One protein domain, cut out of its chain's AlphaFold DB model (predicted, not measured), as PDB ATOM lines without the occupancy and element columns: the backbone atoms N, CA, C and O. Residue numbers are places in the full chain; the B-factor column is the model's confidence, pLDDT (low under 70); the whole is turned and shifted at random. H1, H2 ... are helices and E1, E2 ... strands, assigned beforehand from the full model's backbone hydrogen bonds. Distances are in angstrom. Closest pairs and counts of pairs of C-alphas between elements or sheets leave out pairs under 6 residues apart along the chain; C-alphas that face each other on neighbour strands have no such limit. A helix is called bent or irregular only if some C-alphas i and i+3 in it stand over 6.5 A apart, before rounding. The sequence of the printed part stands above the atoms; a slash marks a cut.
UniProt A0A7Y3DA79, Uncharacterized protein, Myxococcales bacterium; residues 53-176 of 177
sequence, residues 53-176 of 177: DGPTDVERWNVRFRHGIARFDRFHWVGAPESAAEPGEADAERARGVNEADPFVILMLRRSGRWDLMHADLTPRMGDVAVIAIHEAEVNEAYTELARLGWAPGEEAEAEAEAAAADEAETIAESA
ATOM      1  N   ASP A  53      47.012  76.028  38.061       82.38
ATOM      2  CA  ASP A  53      46.314  75.063  38.929       82.38
ATOM      3  C   ASP A  53      44.776  75.219  38.935       82.38
ATOM      4  O   ASP A  53      44.087  74.680  39.796       82.38
ATOM      5  N   GLY A  54      44.208  75.939  37.959       83.31
ATOM      6  CA  GLY A  54      42.769  76.183  37.905       83.31
ATOM      7  C   GLY A  54      42.372  77.355  37.007       83.31
ATOM      8  O   GLY A  54      43.231  78.022  36.429       83.31
ATOM      9  N   PRO A  55      41.061  77.611  36.865       82.00
ATOM     10  CA  PRO A  55      40.574  78.865  36.307       82.00
ATOM     11  C   PRO A  55      41.064  80.067  37.133       82.00
ATOM     12  O   PRO A  55      41.040  80.019  38.361       82.00
ATOM     13  N   THR A  56      41.461  81.152  36.469       83.81
ATOM     14  CA  THR A  56      42.015  82.365  37.106       83.81
ATOM     15  C   THR A  56      41.513  83.619  36.394       83.81
ATOM     16  O   THR A  56      41.418  83.624  35.166       83.81
ATOM     17  N   ASP A  57      41.232  84.708  37.115       86.19
ATOM     18  CA  ASP A  57      40.861  85.994  36.506       86.19
ATOM     19  C   ASP A  57      42.110  86.695  35.932       86.19
ATOM     20  O   ASP A  57      42.767  87.530  36.561       86.19
ATOM     21  N   VAL A  58      42.478  86.318  34.702       84.69
ATOM     22  CA  VAL A  58      43.685  86.813  34.018       84.69
ATOM     23  C   VAL A  58      43.660  88.336  33.834       84.69
ATOM     24  O   VAL A  58      44.713  88.976  33.878       84.69
ATOM     25  N   GLU A  59      42.481  88.937  33.633       85.19
ATOM     26  CA  GLU A  59      42.355  90.392  33.480       85.19
ATOM     27  C   GLU A  59      42.708  91.110  34.774       85.19
ATOM     28  O   GLU A  59      43.521  92.041  34.766       85.19
ATOM     29  N   ARG A  60      42.151  90.640  35.892       87.62
ATOM     30  CA  ARG A  60      42.435  91.194  37.212       87.62
ATOM     31  C   ARG A  60      43.910  91.082  37.565       87.62
ATOM     32  O   ARG A  60      44.511  92.072  37.982       87.62
ATOM     33  N   TRP A  61      44.523  89.922  37.339       89.75
ATOM     34  CA  TRP A  61      45.955  89.741  37.578       89.75
ATOM     35  C   TRP A  61      46.818  90.638  36.689       89.75
ATOM     36  O   TRP A  61      47.773  91.241  37.175       89.75
ATOM     37  N   ASN A  62      46.451  90.831  35.420       87.75
ATOM     38  CA  ASN A  62      47.142  91.776  34.541       87.75
ATOM     39  C   ASN A  62      47.068  93.221  35.071       87.75
ATOM     40  O   ASN A  62      48.072  93.935  35.069       87.75
ATOM     41  N   VAL A  63      45.905  93.656  35.571       89.62
ATOM     42  CA  VAL A  63      45.761  94.966  36.230       89.62
ATOM     43  C   VAL A  63      46.663  95.040  37.464       89.62
ATOM     44  O   VAL A  63      47.445  95.984  37.578       89.62
ATOM     45  N   ARG A  64      46.633  94.028  38.340       93.25
ATOM     46  CA  ARG A  64      47.467  93.988  39.550       93.25
ATOM     47  C   ARG A  64      48.962  94.101  39.226       93.25
ATOM     48  O   ARG A  64      49.647  94.943  39.806       93.25
ATOM     49  N   PHE A  65      49.453  93.358  38.231       91.06
ATOM     50  CA  PHE A  65      50.846  93.456  37.777       91.06
ATOM     51  C   PHE A  65      51.193  94.836  37.215       91.06
ATOM     52  O   PHE A  65      52.246  95.386  37.530       91.06
ATOM     53  N   ARG A  66      50.310  95.429  36.404       91.50
ATOM     54  CA  ARG A  66      50.541  96.757  35.814       91.50
ATOM     55  C   ARG A  66      50.587  97.878  36.845       91.50
ATOM     56  O   ARG A  66      51.281  98.866  36.620       91.50
ATOM     57  N   HIS A  67      49.829  97.741  37.925       93.44
ATOM     58  CA  HIS A  67      49.797  98.709  39.015       93.44
ATOM     59  C   HIS A  67      50.840  98.430  40.102       93.44
ATOM     60  O   HIS A  67      50.969  99.241  41.011       93.44
ATOM     61  N   GLY A  68      51.599  97.333  39.995       91.75
ATOM     62  CA  GLY A  68      52.607  96.966  40.987       91.75
ATOM     63  C   GLY A  68      52.015  96.578  42.341       91.75
ATOM     64  O   GLY A  68      52.708  96.698  43.333       91.75
ATOM     65  N   ILE A  69      50.755  96.132  42.374       93.94
ATOM     66  CA  ILE A  69      50.032  95.714  43.593       93.94
ATOM     67  C   ILE A  69      49.990  94.183  43.725       93.94
ATOM     68  O   ILE A  69      49.038  93.595  44.243       93.94
ATOM     69  N   ALA A  70      51.004  93.524  43.167       92.62
ATOM     70  CA  ALA A  70      51.214  92.091  43.258       92.62
ATOM     71  C   ALA A  70      52.639  91.842  43.749       92.62
ATOM     72  O   ALA A  70      53.601  92.214  43.071       92.62
ATOM     73  N   ARG A  71      52.759  91.178  44.899       93.56
ATOM     74  CA  ARG A  71      54.036  90.697  45.434       93.56
ATOM     75  C   ARG A  71      54.310  89.282  44.942       93.56
ATOM     76  O   ARG A  71      53.380  88.550  44.604       93.56
ATOM     77  N   PHE A  72      55.579  88.894  44.901       93.19
ATOM     78  CA  PHE A  72      55.996  87.557  44.485       93.19
ATOM     79  C   PHE A  72      56.753  86.884  45.610       93.19
ATOM     80  O   PHE A  72      57.855  87.312  45.945       93.19
ATOM     81  N   ASP A  73      56.209  85.779  46.095       95.00
ATOM     82  CA  ASP A  73      56.819  85.018  47.172       95.00
ATOM     83  C   ASP A  73      57.137  83.599  46.731       95.00
ATOM     84  O   ASP A  73      56.574  83.048  45.775       95.00
ATOM     85  N   ARG A  74      58.075  82.996  47.459       94.50
ATOM     86  CA  ARG A  74      58.421  81.589  47.304       94.50
ATOM     87  C   ARG A  74      57.742  80.782  48.386       94.50
ATOM     88  O   ARG A  74      57.837  81.124  49.558       94.50
ATOM     89  N   PHE A  75      57.127  79.684  47.975       95.25
ATOM     90  CA  PHE A  75      56.474  78.746  48.875       95.25
ATOM     91  C   PHE A  75      57.023  77.340  48.672       95.25
ATOM     92  O   PHE A  75      57.288  76.921  47.546       95.25
ATOM     93  N   HIS A  76      57.177  76.597  49.759       95.69
ATOM     94  CA  HIS A  76      57.607  75.208  49.764       95.69
ATOM     95  C   HIS A  76      56.403  74.287  49.898       95.69
ATOM     96  O   HIS A  76      55.510  74.532  50.709       95.69
ATOM     97  N   TRP A  77      56.392  73.202  49.130       94.06
ATOM     98  CA  TRP A  77      55.388  72.166  49.325       94.06
ATOM     99  C   TRP A  77      55.727  71.326  50.559       94.06
ATOM    100  O   TRP A  77      56.738  70.616  50.571       94.06
ATOM    101  N   VAL A  78      54.851  71.370  51.561       92.56
ATOM    102  CA  VAL A  78      54.956  70.586  52.805       92.56
ATOM    103  C   VAL A  78      53.920  69.459  52.886       92.56
ATOM    104  O   VAL A  78      54.031  68.585  53.742       92.56
ATOM    105  N   GLY A  79      52.975  69.416  51.940       86.69
ATOM    106  CA  GLY A  79      51.871  68.459  51.910       86.69
ATOM    107  C   GLY A  79      50.586  69.056  52.471       86.69
ATOM    108  O   GLY A  79      50.620  69.835  53.422       86.69
ATOM    109  N   ALA A  80      49.447  68.701  51.871       77.62
ATOM    110  CA  ALA A  80      48.150  69.136  52.370       77.62
ATOM    111  C   ALA A  80      47.911  68.552  53.777       77.62
ATOM    112  O   ALA A  80      48.150  67.355  53.981       77.62
ATOM    113  N   PRO A  81      47.462  69.362  54.752       72.62
ATOM    114  CA  PRO A  81      47.165  68.862  56.087       72.62
ATOM    115  C   PRO A  81      46.059  67.795  56.026       72.62
ATOM    116  O   PRO A  81      45.104  67.945  55.274       72.62
ATOM    117  N   GLU A  82      46.141  66.748  56.859       60.19
ATOM    118  CA  GLU A  82      45.137  65.657  56.931       60.19
ATOM    119  C   GLU A  82      43.703  66.147  57.231       60.19
ATOM    120  O   GLU A  82      42.742  65.417  57.017       60.19
ATOM    121  N   SER A  83      43.566  67.382  57.724       56.09
ATOM    122  CA  SER A  83      42.298  68.050  58.048       56.09
ATOM    123  C   SER A  83      41.789  68.977  56.928       56.09
ATOM    124  O   SER A  83      40.725  69.585  57.056       56.09
ATOM    125  N   ALA A  84      42.536  69.140  55.828       54.25
ATOM    126  CA  ALA A  84      41.995  69.796  54.644       54.25
ATOM    127  C   ALA A  84      40.814  68.955  54.137       54.25
ATOM    128  O   ALA A  84      40.914  67.731  54.094       54.25
ATOM    129  N   ALA A  85      39.691  69.619  53.842       50.84
ATOM    130  CA  ALA A  85      38.421  69.011  53.444       50.84
ATOM    131  C   ALA A  85      38.612  67.841  52.469       50.84
ATOM    132  O   ALA A  85      39.565  67.851  51.684       50.84
ATOM    133  N   GLU A  86      37.708  66.852  52.519       47.72
ATOM    134  CA  GLU A  86      37.815  65.654  51.684       47.72
ATOM    135  C   GLU A  86      38.191  66.039  50.245       47.72
ATOM    136  O   GLU A  86      37.598  66.977  49.706       47.72
ATOM    137  N   PRO A  87      39.156  65.346  49.611       48.78
ATOM    138  CA  PRO A  87      39.796  65.767  48.359       48.78
ATOM    139  C   PRO A  87      38.831  66.131  47.214       48.78
ATOM    140  O   PRO A  87      39.228  66.799  46.269       48.78
ATOM    141  N   GLY A  88      37.554  65.744  47.295       49.09
ATOM    142  CA  GLY A  88      36.513  66.144  46.349       49.09
ATOM    143  C   GLY A  88      35.944  67.563  46.513       49.09
ATOM    144  O   GLY A  88      35.420  68.084  45.532       49.09
ATOM    145  N   GLU A  89      36.012  68.203  47.684       47.75
ATOM    146  CA  GLU A  89      35.423  69.540  47.901       47.75
ATOM    147  C   GLU A  89      36.344  70.673  47.434       47.75
ATOM    148  O   GLU A  89      35.893  71.531  46.677       47.75
ATOM    149  N   ALA A  90      37.633  70.638  47.784       51.34
ATOM    150  CA  ALA A  90      38.604  71.655  47.359       51.34
ATOM    151  C   ALA A  90      38.826  71.655  45.833       51.34
ATOM    152  O   ALA A  90      38.879  72.712  45.200       51.34
ATOM    153  N   ASP A  91      38.879  70.467  45.220       51.97
ATOM    154  CA  ASP A  91      38.957  70.321  43.763       51.97
ATOM    155  C   ASP A  91      37.666  70.790  43.076       51.97
ATOM    156  O   ASP A  91      37.716  71.394  42.003       51.97
ATOM    157  N   ALA A  92      36.499  70.565  43.691       52.00
ATOM    158  CA  ALA A  92      35.226  71.045  43.162       52.00
ATOM    159  C   ALA A  92      35.073  72.567  43.289       52.00
ATOM    160  O   ALA A  92      34.503  73.187  42.394       52.00
ATOM    161  N   GLU A  93      35.562  73.176  44.363       55.09
ATOM    162  CA  GLU A  93      35.485  74.621  44.596       55.09
ATOM    163  C   GLU A  93      36.388  75.396  43.625       55.09
ATOM    164  O   GLU A  93      35.929  76.332  42.962       55.09
ATOM    165  N   ARG A  94      37.615  74.904  43.403       56.81
ATOM    166  CA  ARG A  94      38.522  75.398  42.352       56.81
ATOM    167  C   ARG A  94      37.966  75.189  40.950       56.81
ATOM    168  O   ARG A  94      37.985  76.106  40.133       56.81
ATOM    169  N   ALA A  95      37.412  74.007  40.664       51.47
ATOM    170  CA  ALA A  95      36.802  73.724  39.364       51.47
ATOM    171  C   ALA A  95      35.557  74.580  39.084       51.47
ATOM    172  O   ALA A  95      35.213  74.788  37.919       51.47
ATOM    173  N   ARG A  96      34.874  75.071  40.128       52.84
ATOM    174  CA  ARG A  96      33.728  75.980  40.003       52.84
ATOM    175  C   ARG A  96      34.135  77.455  39.871       52.84
ATOM    176  O   ARG A  96      33.260  78.256  39.556       52.84
ATOM    177  N   GLY A  97      35.408  77.812  40.081       50.09
ATOM    178  CA  GLY A  97      35.908  79.183  39.917       50.09
ATOM    179  C   GLY A  97      35.253  80.203  40.855       50.09
ATOM    180  O   GLY A  97      35.090  81.356  40.472       50.09
ATOM    181  N   VAL A  98      34.815  79.778  42.048       47.22
ATOM    182  CA  VAL A  98      33.944  80.584  42.935       47.22
ATOM    183  C   VAL A  98      34.731  81.489  43.886       47.22
ATOM    184  O   VAL A  98      34.118  82.207  44.668       47.22
ATOM    185  N   ASN A  99      36.067  81.503  43.839       54.25
ATOM    186  CA  ASN A  99      36.808  82.405  44.715       54.25
ATOM    187  C   ASN A  99      36.803  83.829  44.131       54.25
ATOM    188  O   ASN A  99      37.621  84.170  43.278       54.25
ATOM    189  N   GLU A 100      35.827  84.639  44.552       58.25
ATOM    190  CA  GLU A 100      35.625  86.020  44.095       58.25
ATOM    191  C   GLU A 100      36.834  86.926  44.367       58.25
ATOM    192  O   GLU A 100      36.991  87.914  43.649       58.25
ATOM    193  N   ALA A 101      37.679  86.603  45.353       66.50
ATOM    194  CA  ALA A 101      38.866  87.382  45.718       66.50
ATOM    195  C   ALA A 101      40.069  87.110  44.788       66.50
ATOM    196  O   ALA A 101      40.744  88.049  44.347       66.50
ATOM    197  N   ASP A 102      40.275  85.844  44.393       82.44
ATOM    198  CA  ASP A 102      41.453  85.367  43.643       82.44
ATOM    199  C   ASP A 102      42.760  85.922  44.268       82.44
ATOM    200  O   ASP A 102      43.456  86.722  43.633       82.44
ATOM    201  N   PRO A 103      43.053  85.618  45.552       90.00
ATOM    202  CA  PRO A 103      44.057  86.347  46.338       90.00
ATOM    203  C   PRO A 103      45.505  86.003  45.947       90.00
ATOM    204  O   PRO A 103      46.432  86.778  46.208       90.00
ATOM    205  N   PHE A 104      45.720  84.874  45.264       92.75
ATOM    206  CA  PHE A 104      47.019  84.474  44.724       92.75
ATOM    207  C   PHE A 104      46.897  83.682  43.416       92.75
ATOM    208  O   PHE A 104      45.885  83.050  43.139       92.75
ATOM    209  N   VAL A 105      47.984  83.652  42.644       92.56
ATOM    210  CA  VAL A 105      48.137  82.803  41.461       92.56
ATOM    211  C   VAL A 105      49.498  82.109  41.491       92.56
ATOM    212  O   VAL A 105      50.549  82.743  41.624       92.56
ATOM    213  N   ILE A 106      49.501  80.777  41.382       93.00
ATOM    214  CA  ILE A 106      50.737  79.986  41.342       93.00
ATOM    215  C   ILE A 106      51.275  80.018  39.913       93.00
ATOM    216  O   ILE A 106      50.640  79.501  38.999       93.00
ATOM    217  N   LEU A 107      52.448  80.617  39.701       91.94
ATOM    218  CA  LEU A 107      52.974  80.868  38.356       91.94
ATOM    219  C   LEU A 107      53.884  79.747  37.860       91.94
ATOM    220  O   LEU A 107      53.781  79.299  36.717       91.94
ATOM    221  N   MET A 108      54.813  79.319  38.712       93.25
ATOM    222  CA  MET A 108      55.860  78.368  38.349       93.25
ATOM    223  C   MET A 108      56.188  77.451  39.512       93.25
ATOM    224  O   MET A 108      56.129  77.862  40.669       93.25
ATOM    225  N   LEU A 109      56.636  76.246  39.179       94.56
ATOM    226  CA  LEU A 109      57.143  75.271  40.125       94.56
ATOM    227  C   LEU A 109      58.601  74.932  39.812       94.56
ATOM    228  O   LEU A 109      58.963  74.673  38.667       94.56
ATOM    229  N   ARG A 110      59.442  74.865  40.839       95.19
ATOM    230  CA  ARG A 110      60.794  74.321  40.779       95.19
ATOM    231  C   ARG A 110      60.834  72.936  41.401       95.19
ATOM    232  O   ARG A 110      60.619  72.794  42.601       95.19
ATOM    233  N   ARG A 111      61.249  71.948  40.607       93.06
ATOM    234  CA  ARG A 111      61.530  70.578  41.056       93.06
ATOM    235  C   ARG A 111      62.933  70.169  40.641       93.06
ATOM    236  O   ARG A 111      63.315  70.317  39.481       93.06
ATOM    237  N   SER A 112      63.726  69.670  41.590       89.62
ATOM    238  CA  SER A 112      65.096  69.189  41.329       89.62
ATOM    239  C   SER A 112      65.966  70.195  40.549       89.62
ATOM    240  O   SER A 112      66.742  69.820  39.675       89.62
ATOM    241  N   GLY A 113      65.808  71.494  40.833       87.56
ATOM    242  CA  GLY A 113      66.576  72.564  40.183       87.56
ATOM    243  C   GLY A 113      66.038  73.054  38.835       87.56
ATOM    244  O   GLY A 113      66.606  73.997  38.292       87.56
ATOM    245  N   ARG A 114      64.956  72.475  38.307       90.62
ATOM    246  CA  ARG A 114      64.337  72.899  37.042       90.62
ATOM    247  C   ARG A 114      63.022  73.617  37.303       90.62
ATOM    248  O   ARG A 114      62.243  73.149  38.124       90.62
ATOM    249  N   TRP A 115      62.806  74.721  36.595       91.12
ATOM    250  CA  TRP A 115      61.547  75.461  36.597       91.12
ATOM    251  C   TRP A 115      60.615  74.931  35.510       91.12
ATOM    252  O   TRP A 115      61.062  74.690  34.388       91.12
ATOM    253  N   ASP A 116      59.344  74.787  35.863       89.75
ATOM    254  CA  ASP A 116      58.239  74.488  34.960       89.75
ATOM    255  C   ASP A 116      57.070  75.443  35.237       89.75
ATOM    256  O   ASP A 116      56.967  76.017  36.327       89.75
ATOM    257  N   LEU A 117      56.199  75.635  34.248       90.06
ATOM    258  CA  LEU A 117      54.980  76.420  34.429       90.06
ATOM    259  C   LEU A 117      54.023  75.656  35.340       90.06
ATOM    260  O   LEU A 117      53.868  74.443  35.200       90.06
ATOM    261  N   MET A 118      53.348  76.356  36.249       88.75
ATOM    262  CA  MET A 118      52.283  75.710  37.005       88.75
ATOM    263  C   MET A 118      51.109  75.424  36.072       88.75
ATOM    264  O   MET A 118      50.612  76.318  35.382       88.75
ATOM    265  N   HIS A 119      50.659  74.175  36.061       89.12
ATOM    266  CA  HIS A 119      49.495  73.740  35.307       89.12
ATOM    267  C   HIS A 119      48.721  72.674  36.089       89.12
ATOM    268  O   HIS A 119      49.295  71.974  36.914       89.12
ATOM    269  N   ALA A 120      47.427  72.525  35.815       85.06
ATOM    270  CA  ALA A 120      46.512  71.698  36.610       85.06
ATOM    271  C   ALA A 120      46.854  70.196  36.634       85.06
ATOM    272  O   ALA A 120      46.476  69.479  37.551       85.06
ATOM    273  N   ASP A 121      47.574  69.700  35.625       84.06
ATOM    274  CA  ASP A 121      48.033  68.302  35.605       84.06
ATOM    275  C   ASP A 121      49.310  68.079  36.447       84.06
ATOM    276  O   ASP A 121      49.815  66.957  36.537       84.06
ATOM    277  N   LEU A 122      49.875  69.140  37.033       86.38
ATOM    278  CA  LEU A 122      51.092  69.075  37.823       86.38
ATOM    279  C   LEU A 122      50.746  68.852  39.295       86.38
ATOM    280  O   LEU A 122      50.263  69.744  39.979       86.38
ATOM    281  N   THR A 123      51.058  67.664  39.815       88.88
ATOM    282  CA  THR A 123      50.920  67.379  41.251       88.88
ATOM    283  C   THR A 123      52.185  67.803  42.008       88.88
ATOM    284  O   THR A 123      53.266  67.270  41.696       88.88
ATOM    285  N   PRO A 124      52.085  68.705  43.002       90.69
ATOM    286  CA  PRO A 124      53.196  69.067  43.882       90.69
ATOM    287  C   PRO A 124      53.749  67.871  44.673       90.69
ATOM    288  O   PRO A 124      53.059  66.882  44.931       90.69
ATOM    289  N   ARG A 125      55.032  67.934  45.032       92.44
ATOM    290  CA  ARG A 125      55.774  66.899  45.762       92.44
ATOM    291  C   ARG A 125      56.684  67.531  46.800       92.44
ATOM    292  O   ARG A 125      57.100  68.677  46.675       92.44
ATOM    293  N   MET A 126      57.031  66.738  47.812       91.00
ATOM    294  CA  MET A 126      57.966  67.153  48.856       91.00
ATOM    295  C   MET A 126      59.270  67.686  48.243       91.00
ATOM    296  O   MET A 126      59.883  67.017  47.407       91.00
ATOM    297  N   GLY A 127      59.678  68.880  48.676       88.12
ATOM    298  CA  GLY A 127      60.870  69.574  48.180       88.12
ATOM    299  C   GLY A 127      60.648  70.448  46.942       88.12
ATOM    300  O   GLY A 127      61.603  71.077  46.479       88.12
ATOM    301  N   ASP A 128      59.428  70.514  46.409       94.56
ATOM    302  CA  ASP A 128      59.099  71.493  45.381       94.56
ATOM    303  C   ASP A 128      59.011  72.911  45.961       94.56
ATOM    304  O   ASP A 128      58.623  73.110  47.116       94.56
ATOM    305  N   VAL A 129      59.343  73.898  45.127       95.25
ATOM    306  CA  VAL A 129      59.234  75.326  45.457       95.25
ATOM    307  C   VAL A 129      58.409  76.031  44.393       95.25
ATOM    308  O   VAL A 129      58.771  75.991  43.220       95.25
ATOM    309  N   ALA A 130      57.333  76.698  44.778       95.50
ATOM    310  CA  ALA A 130      56.525  77.512  43.887       95.50
ATOM    311  C   ALA A 130      56.940  78.986  43.940       95.50
ATOM    312  O   ALA A 130      57.359  79.482  44.984       95.50
ATOM    313  N   VAL A 131      56.799  79.685  42.812       95.31
ATOM    314  CA  VAL A 131      56.720  81.152  42.773       95.31
ATOM    315  C   VAL A 131      55.257  81.519  42.622       95.31
ATOM    316  O   VAL A 131      54.608  81.109  41.653       95.31
ATOM    317  N   ILE A 132      54.755  82.282  43.583       95.62
ATOM    318  CA  ILE A 132      53.345  82.631  43.701       95.62
ATOM    319  C   ILE A 132      53.244  84.148  43.692       95.62
ATOM    320  O   ILE A 132      53.956  84.815  44.443       95.62
ATOM    321  N   ALA A 133      52.394  84.690  42.821       94.88
ATOM    322  CA  ALA A 133      52.031  86.094  42.910       94.88
ATOM    323  C   ALA A 133      50.827  86.240  43.836       94.88
ATOM    324  O   ALA A 133      49.879  85.464  43.744       94.88
ATOM    325  N   ILE A 134      50.880  87.222  44.725       94.94
ATOM    326  CA  ILE A 134      49.890  87.466  45.771       94.94
ATOM    327  C   ILE A 134      49.444  88.916  45.662       94.94
ATOM    328  O   ILE A 134      50.262  89.816  45.463       94.94
ATOM    329  N   HIS A 135      48.142  89.145  45.766       93.75
ATOM    330  CA  HIS A 135      47.594  90.489  45.814       93.75
ATOM    331  C   HIS A 135      47.940  91.132  47.159       93.75
ATOM    332  O   HIS A 135      47.625  90.582  48.210       93.75
ATOM    333  N   GLU A 136      48.588  92.301  47.139       91.38
ATOM    334  CA  GLU A 136      49.110  92.926  48.365       91.38
ATOM    335  C   GLU A 136      48.033  93.223  49.415       91.38
ATOM    336  O   GLU A 136      48.300  93.130  50.608       91.38
ATOM    337  N   ALA A 137      46.805  93.534  48.995       90.31
ATOM    338  CA  ALA A 137      45.715  93.800  49.932       90.31
ATOM    339  C   ALA A 137      45.150  92.531  50.603       90.31
ATOM    340  O   ALA A 137      44.390  92.644  51.558       90.31
ATOM    341  N   GLU A 138      45.496  91.335  50.111       90.50
ATOM    342  CA  GLU A 138      44.903  90.050  50.518       90.50
ATOM    343  C   GLU A 138      45.974  89.038  50.974       90.50
ATOM    344  O   GLU A 138      45.763  87.829  50.932       90.50
ATOM    345  N   VAL A 139      47.139  89.513  51.433       91.81
ATOM    346  CA  VAL A 139      48.280  88.655  51.816       91.81
ATOM    347  C   VAL A 139      47.909  87.627  52.885       91.81
ATOM    348  O   VAL A 139      48.199  86.443  52.724       91.81
ATOM    349  N   ASN A 140      47.227  88.052  53.951       89.06
ATOM    350  CA  ASN A 140      46.850  87.163  55.055       89.06
ATOM    351  C   ASN A 140      45.888  86.053  54.599       89.06
ATOM    352  O   ASN A 140      46.025  84.890  54.997       89.06
ATOM    353  N   GLU A 141      44.935  86.397  53.732       88.94
ATOM    354  CA  GLU A 141      43.993  85.443  53.145       88.94
ATOM    355  C   GLU A 141      44.717  84.474  52.208       88.94
ATOM    356  O   GLU A 141      44.585  83.259  52.363       88.94
ATOM    357  N   ALA A 142      45.580  84.993  51.330       91.12
ATOM    358  CA  ALA A 142      46.399  84.180  50.442       91.12
ATOM    359  C   ALA A 142      47.250  83.164  51.212       91.12
ATOM    360  O   ALA A 142      47.268  81.988  50.862       91.12
ATOM    361  N   TYR A 143      47.932  83.584  52.279       92.62
ATOM    362  CA  TYR A 143      48.792  82.704  53.077       92.62
ATOM    363  C   TYR A 143      47.976  81.626  53.791       92.62
ATOM    364  O   TYR A 143      48.382  80.463  53.832       92.62
ATOM    365  N   THR A 144      46.804  81.992  54.311       89.50
ATOM    366  CA  THR A 144      45.882  81.050  54.951       89.50
ATOM    367  C   THR A 144      45.398  79.993  53.961       89.50
ATOM    368  O   THR A 144      45.433  78.797  54.261       89.50
ATOM    369  N   GLU A 145      44.975  80.406  52.767       88.25
ATOM    370  CA  GLU A 145      44.551  79.484  51.715       88.25
ATOM    371  C   GLU A 145      45.708  78.600  51.237       88.25
ATOM    372  O   GLU A 145      45.567  77.379  51.184       88.25
ATOM    373  N   LEU A 146      46.883  79.175  50.973       91.00
ATOM    374  CA  LEU A 146      48.085  78.438  50.578       91.00
ATOM    375  C   LEU A 146      48.483  77.381  51.615       91.00
ATOM    376  O   LEU A 146      48.755  76.236  51.246       91.00
ATOM    377  N   ALA A 147      48.421  77.710  52.906       91.12
ATOM    378  CA  ALA A 147      48.671  76.762  53.987       91.12
ATOM    379  C   ALA A 147      47.667  75.599  53.984       91.12
ATOM    380  O   ALA A 147      48.064  74.438  54.112       91.12
ATOM    381  N   ARG A 148      46.373  75.874  53.761       87.88
ATOM    382  CA  ARG A 148      45.348  74.819  53.612       87.88
ATOM    383  C   ARG A 148      45.611  73.917  52.414       87.88
ATOM    384  O   ARG A 148      45.269  72.738  52.456       87.88
ATOM    385  N   LEU A 149      46.227  74.461  51.371       86.50
ATOM    386  CA  LEU A 149      46.609  73.729  50.172       86.50
ATOM    387  C   LEU A 149      47.913  72.941  50.335       86.50
ATOM    388  O   LEU A 149      48.222  72.142  49.460       86.50
ATOM    389  N   GLY A 150      48.651  73.112  51.436       90.94
ATOM    390  CA  GLY A 150      49.910  72.410  51.697       90.94
ATOM    391  C   GLY A 150      51.171  73.171  51.283       90.94
ATOM    392  O   GLY A 150      52.239  72.563  51.154       90.94
ATOM    393  N   TRP A 151      51.057  74.482  51.073       93.94
ATOM    394  CA  TRP A 151      52.167  75.391  50.808       93.94
ATOM    395  C   TRP A 151      52.554  76.157  52.073       93.94
ATOM    396  O   TRP A 151      51.703  76.744  52.729       93.94
ATOM    397  N   ALA A 152      53.846  76.206  52.382       93.06
ATOM    398  CA  ALA A 152      54.391  77.034  53.455       93.06
ATOM    399  C   ALA A 152      55.268  78.151  52.869       93.06
ATOM    400  O   ALA A 152      55.973  77.886  51.889       93.06
ATOM    401  N   PRO A 153      55.240  79.380  53.416       92.75
ATOM    402  CA  PRO A 153      56.124  80.450  52.964       92.75
ATOM    403  C   PRO A 153      57.595  80.039  53.133       92.75
ATOM    404  O   PRO A 153      57.942  79.267  54.023       92.75
ATOM    405  N   GLY A 154      58.468  80.506  52.241       83.75
ATOM    406  CA  GLY A 154      59.916  80.402  52.431       83.75
ATOM    407  C   GLY A 154      60.423  81.404  53.472       83.75
ATOM    408  O   GLY A 154      59.731  82.369  53.783       83.75
ATOM    409  N   GLU A 155      61.656  81.216  53.952       70.00
ATOM    410  CA  GLU A 155      62.257  82.001  55.053       70.00
ATOM    411  C   GLU A 155      62.147  83.534  54.878       70.00
ATOM    412  O   GLU A 155      61.954  84.258  55.850       70.00
ATOM    413  N   GLU A 156      62.236  84.045  53.645       64.94
ATOM    414  CA  GLU A 156      62.105  85.484  53.346       64.94
ATOM    415  C   GLU A 156      60.661  85.997  53.518       64.94
ATOM    416  O   GLU A 156      60.448  87.098  54.015       64.94
ATOM    417  N   ALA A 157      59.669  85.188  53.143       62.59
ATOM    418  CA  ALA A 157      58.249  85.520  53.246       62.59
ATOM    419  C   ALA A 157      57.727  85.377  54.687       62.59
ATOM    420  O   ALA A 157      56.879  86.149  55.129       62.59
ATOM    421  N   GLU A 158      58.262  84.412  55.438       60.00
ATOM    422  CA  GLU A 158      57.920  84.179  56.844       60.00
ATOM    423  C   GLU A 158      58.330  85.366  57.733       60.00
ATOM    424  O   GLU A 158      57.525  85.846  58.531       60.00
ATOM    425  N   ALA A 159      59.528  85.921  57.518       60.28
ATOM    426  CA  ALA A 159      60.020  87.083  58.258       60.28
ATOM    427  C   ALA A 159      59.200  88.365  58.005       60.28
ATOM    428  O   ALA A 159      58.982  89.155  58.925       60.28
ATOM    429  N   GLU A 160      58.733  88.586  56.771       64.00
ATOM    430  CA  GLU A 160      57.887  89.740  56.442       64.00
ATOM    431  C   GLU A 160      56.463  89.600  56.996       64.00
ATOM    432  O   GLU A 160      55.899  90.577  57.490       64.00
ATOM    433  N   ALA A 161      55.891  88.391  56.956       60.91
ATOM    434  CA  ALA A 161      54.566  88.123  57.509       60.91
ATOM    435  C   ALA A 161      54.535  88.280  59.040       60.91
ATOM    436  O   ALA A 161      53.598  88.867  59.581       60.91
ATOM    437  N   GLU A 162      55.570  87.808  59.742       62.50
ATOM    438  CA  GLU A 162      55.679  87.950  61.200       62.50
ATOM    439  C   GLU A 162      55.833  89.422  61.623       62.50
ATOM    440  O   GLU A 162      55.213  89.859  62.595       62.50
ATOM    441  N   ALA A 163      56.582  90.219  60.852       64.31
ATOM    442  CA  ALA A 163      56.705  91.657  61.077       64.31
ATOM    443  C   ALA A 163      55.377  92.408  60.858       64.31
ATOM    444  O   ALA A 163      55.028  93.270  61.664       64.31
ATOM    445  N   ALA A 164      54.619  92.065  59.810       63.31
ATOM    446  CA  ALA A 164      53.318  92.680  59.533       63.31
ATOM    447  C   ALA A 164      52.263  92.329  60.598       63.31
ATOM    448  O   ALA A 164      51.525  93.202  61.054       63.31
ATOM    449  N   ALA A 165      52.224  91.072  61.053       64.81
ATOM    450  CA  ALA A 165      51.305  90.640  62.105       64.81
ATOM    451  C   ALA A 165      51.596  91.312  63.463       64.81
ATOM    452  O   ALA A 165      50.674  91.580  64.236       64.81
ATOM    453  N   ALA A 166      52.868  91.600  63.757       68.38
ATOM    454  CA  ALA A 166      53.261  92.338  64.957       68.38
ATOM    455  C   ALA A 166      52.787  93.806  64.922       68.38
ATOM    456  O   ALA A 166      52.293  94.302  65.934       68.38
ATOM    457  N   ASP A 167      52.870  94.463  63.761       65.75
ATOM    458  CA  ASP A 167      52.439  95.855  63.551       65.75
ATOM    459  C   ASP A 167      50.905  96.015  63.653       65.75
ATOM    460  O   ASP A 167      50.388  96.939  64.294       65.75
ATOM    461  N   GLU A 168      50.144  95.054  63.113       62.72
ATOM    462  CA  GLU A 168      48.682  95.016  63.268       62.72
ATOM    463  C   GLU A 168      48.260  94.817  64.735       62.72
ATOM    464  O   GLU A 168      47.326  95.470  65.212       62.72
ATOM    465  N   ALA A 169      48.954  93.950  65.481       65.31
ATOM    466  CA  ALA A 169      48.660  93.705  66.892       65.31
ATOM    467  C   ALA A 169      48.931  94.936  67.778       65.31
ATOM    468  O   ALA A 169      48.177  95.193  68.722       65.31
ATOM    469  N   GLU A 170      49.969  95.716  67.464       61.03
ATOM    470  CA  GLU A 170      50.307  96.959  68.167       61.03
ATOM    471  C   GLU A 170      49.279  98.068  67.873       61.03
ATOM    472  O   GLU A 170      48.767  98.708  68.794       61.03
ATOM    473  N   THR A 171      48.840  98.189  66.616       64.81
ATOM    474  CA  THR A 171      47.806  99.152  66.193       64.81
ATOM    475  C   THR A 171      46.441  98.892  66.855       64.81
ATOM    476  O   THR A 171      45.718  99.823  67.238       64.81
ATOM    477  N   ILE A 172      46.069  97.618  67.030       63.47
ATOM    478  CA  ILE A 172      44.833  97.224  67.726       63.47
ATOM    479  C   ILE A 172      44.932  97.522  69.231       63.47
ATOM    480  O   ILE A 172      43.936  97.918  69.841       63.47
ATOM    481  N   ALA A 173      46.116  97.372  69.831       61.00
ATOM    482  CA  ALA A 173      46.342  97.672  71.242       61.00
ATOM    483  C   ALA A 173      46.285  99.182  71.546       61.00
ATOM    484  O   ALA A 173      45.722  99.568  72.571       61.00
ATOM    485  N   GLU A 174      46.789 100.043  70.655       59.75
ATOM    486  CA  GLU A 174      46.719 101.507  70.816       59.75
ATOM    487  C   GLU A 174      45.315 102.084  70.588       59.75
ATOM    488  O   GLU A 174      44.960 103.104  71.173       59.75
ATOM    489  N   SER A 175      44.474 101.419  69.792       58.34
ATOM    490  CA  SER A 175      43.092 101.860  69.536       58.34
ATOM    491  C   SER A 175      42.108 101.501  70.665       58.34
ATOM    492  O   SER A 175      40.946 101.912  70.626       58.34
ATOM    493  N   ALA A 176      42.549 100.717  71.655       56.75
ATOM    494  CA  ALA A 176      41.743 100.236  72.779       56.75
ATOM    495  C   ALA A 176      42.075 100.910  74.132       56.75
ATOM    496  O   ALA A 176      41.458 100.554  75.142       56.75
TER     497      ALA A 176
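What this domain is: This is residues 53 to 176 of the 177 residues of an uncharacterized protein of Myxococcales bacterium (UniProt A0A7Y3DA79). A strongly twisted five-stranded sheet has H3 packed on it and H1 across its strands, while H2 lies off the sheet and residues 166 to 176, mostly H4, stick out as an arm. The 124 printed residues include four named helices and five named strands, in the order H1 E1 H2 E2 E3 E4 H3 E5 H4, of mixed class. The sheet, E3 E2 E4 E1 E5, is antiparallel. The whole is compact, with a radius of gyration of the C-alphas of 15.4 A, yet elongated, spanning 48 by 32 by 31 A.

How they stand to each other: H1, residues 58 to 67, is on the sheet at a height of 9.6 A; its closest C-alpha pair to E1, residues 70 to 77, is Arg 64 and Ala 70, 5.6 A. H2, residues 87 to 95, is not on the sheet. E2, residues 104 to 111, bends by 53 degrees at residue 107 and forms a hairpin with E3, residues 114 to 117, with N 109 and O 116 2.9 A apart. E4, residues 129 to 135, is antiparallel to E2, with N 105 and O 133 at 2.8 A, and to E1, with N 73 and O 132 at 3.0 A. H3, residues 136 to 148, is on the sheet, its C-alpha 142 5.8 A from C-alpha 104; it is irregular, C-alphas 137 and 140 being 8.5 A apart. E5, residues 151 to 153, has N 152 2.9 A from O 76. H4, residues 155 to 174, only grazes the sheet. E1, H2, E2 and E4, H3, E5 are split strand-helix-strand units, in each of which the two strands are not neighbours but have another strand between them in the sheet, E4 in the first and E1 in the second, and each has a right-handed crossover. Every O i to N i+4 pair is within hydrogen-bond range in H1, but 4 of 5 in H2, 7 of 9 in H3 and 15 of 16 in H4.

Where its parts are: H1 begins at C-alpha 58 (43.685, 86.813, 34.018). E1 measures 21.2 A, E2 20.4 A, E4 19.1 A and H3 19.2 A. H4, 29.5 A, ends at C-alpha 174 (46.719, 101.507, 70.816).

The domain as a whole: The C-alphas of Arg 114 and Ala 176, the farthest apart, are 50.3 A apart. The printed part has no cut; the link from E3 to E4 is long. Residues 82 to 101 and 156 to 176 have pLDDT under 70.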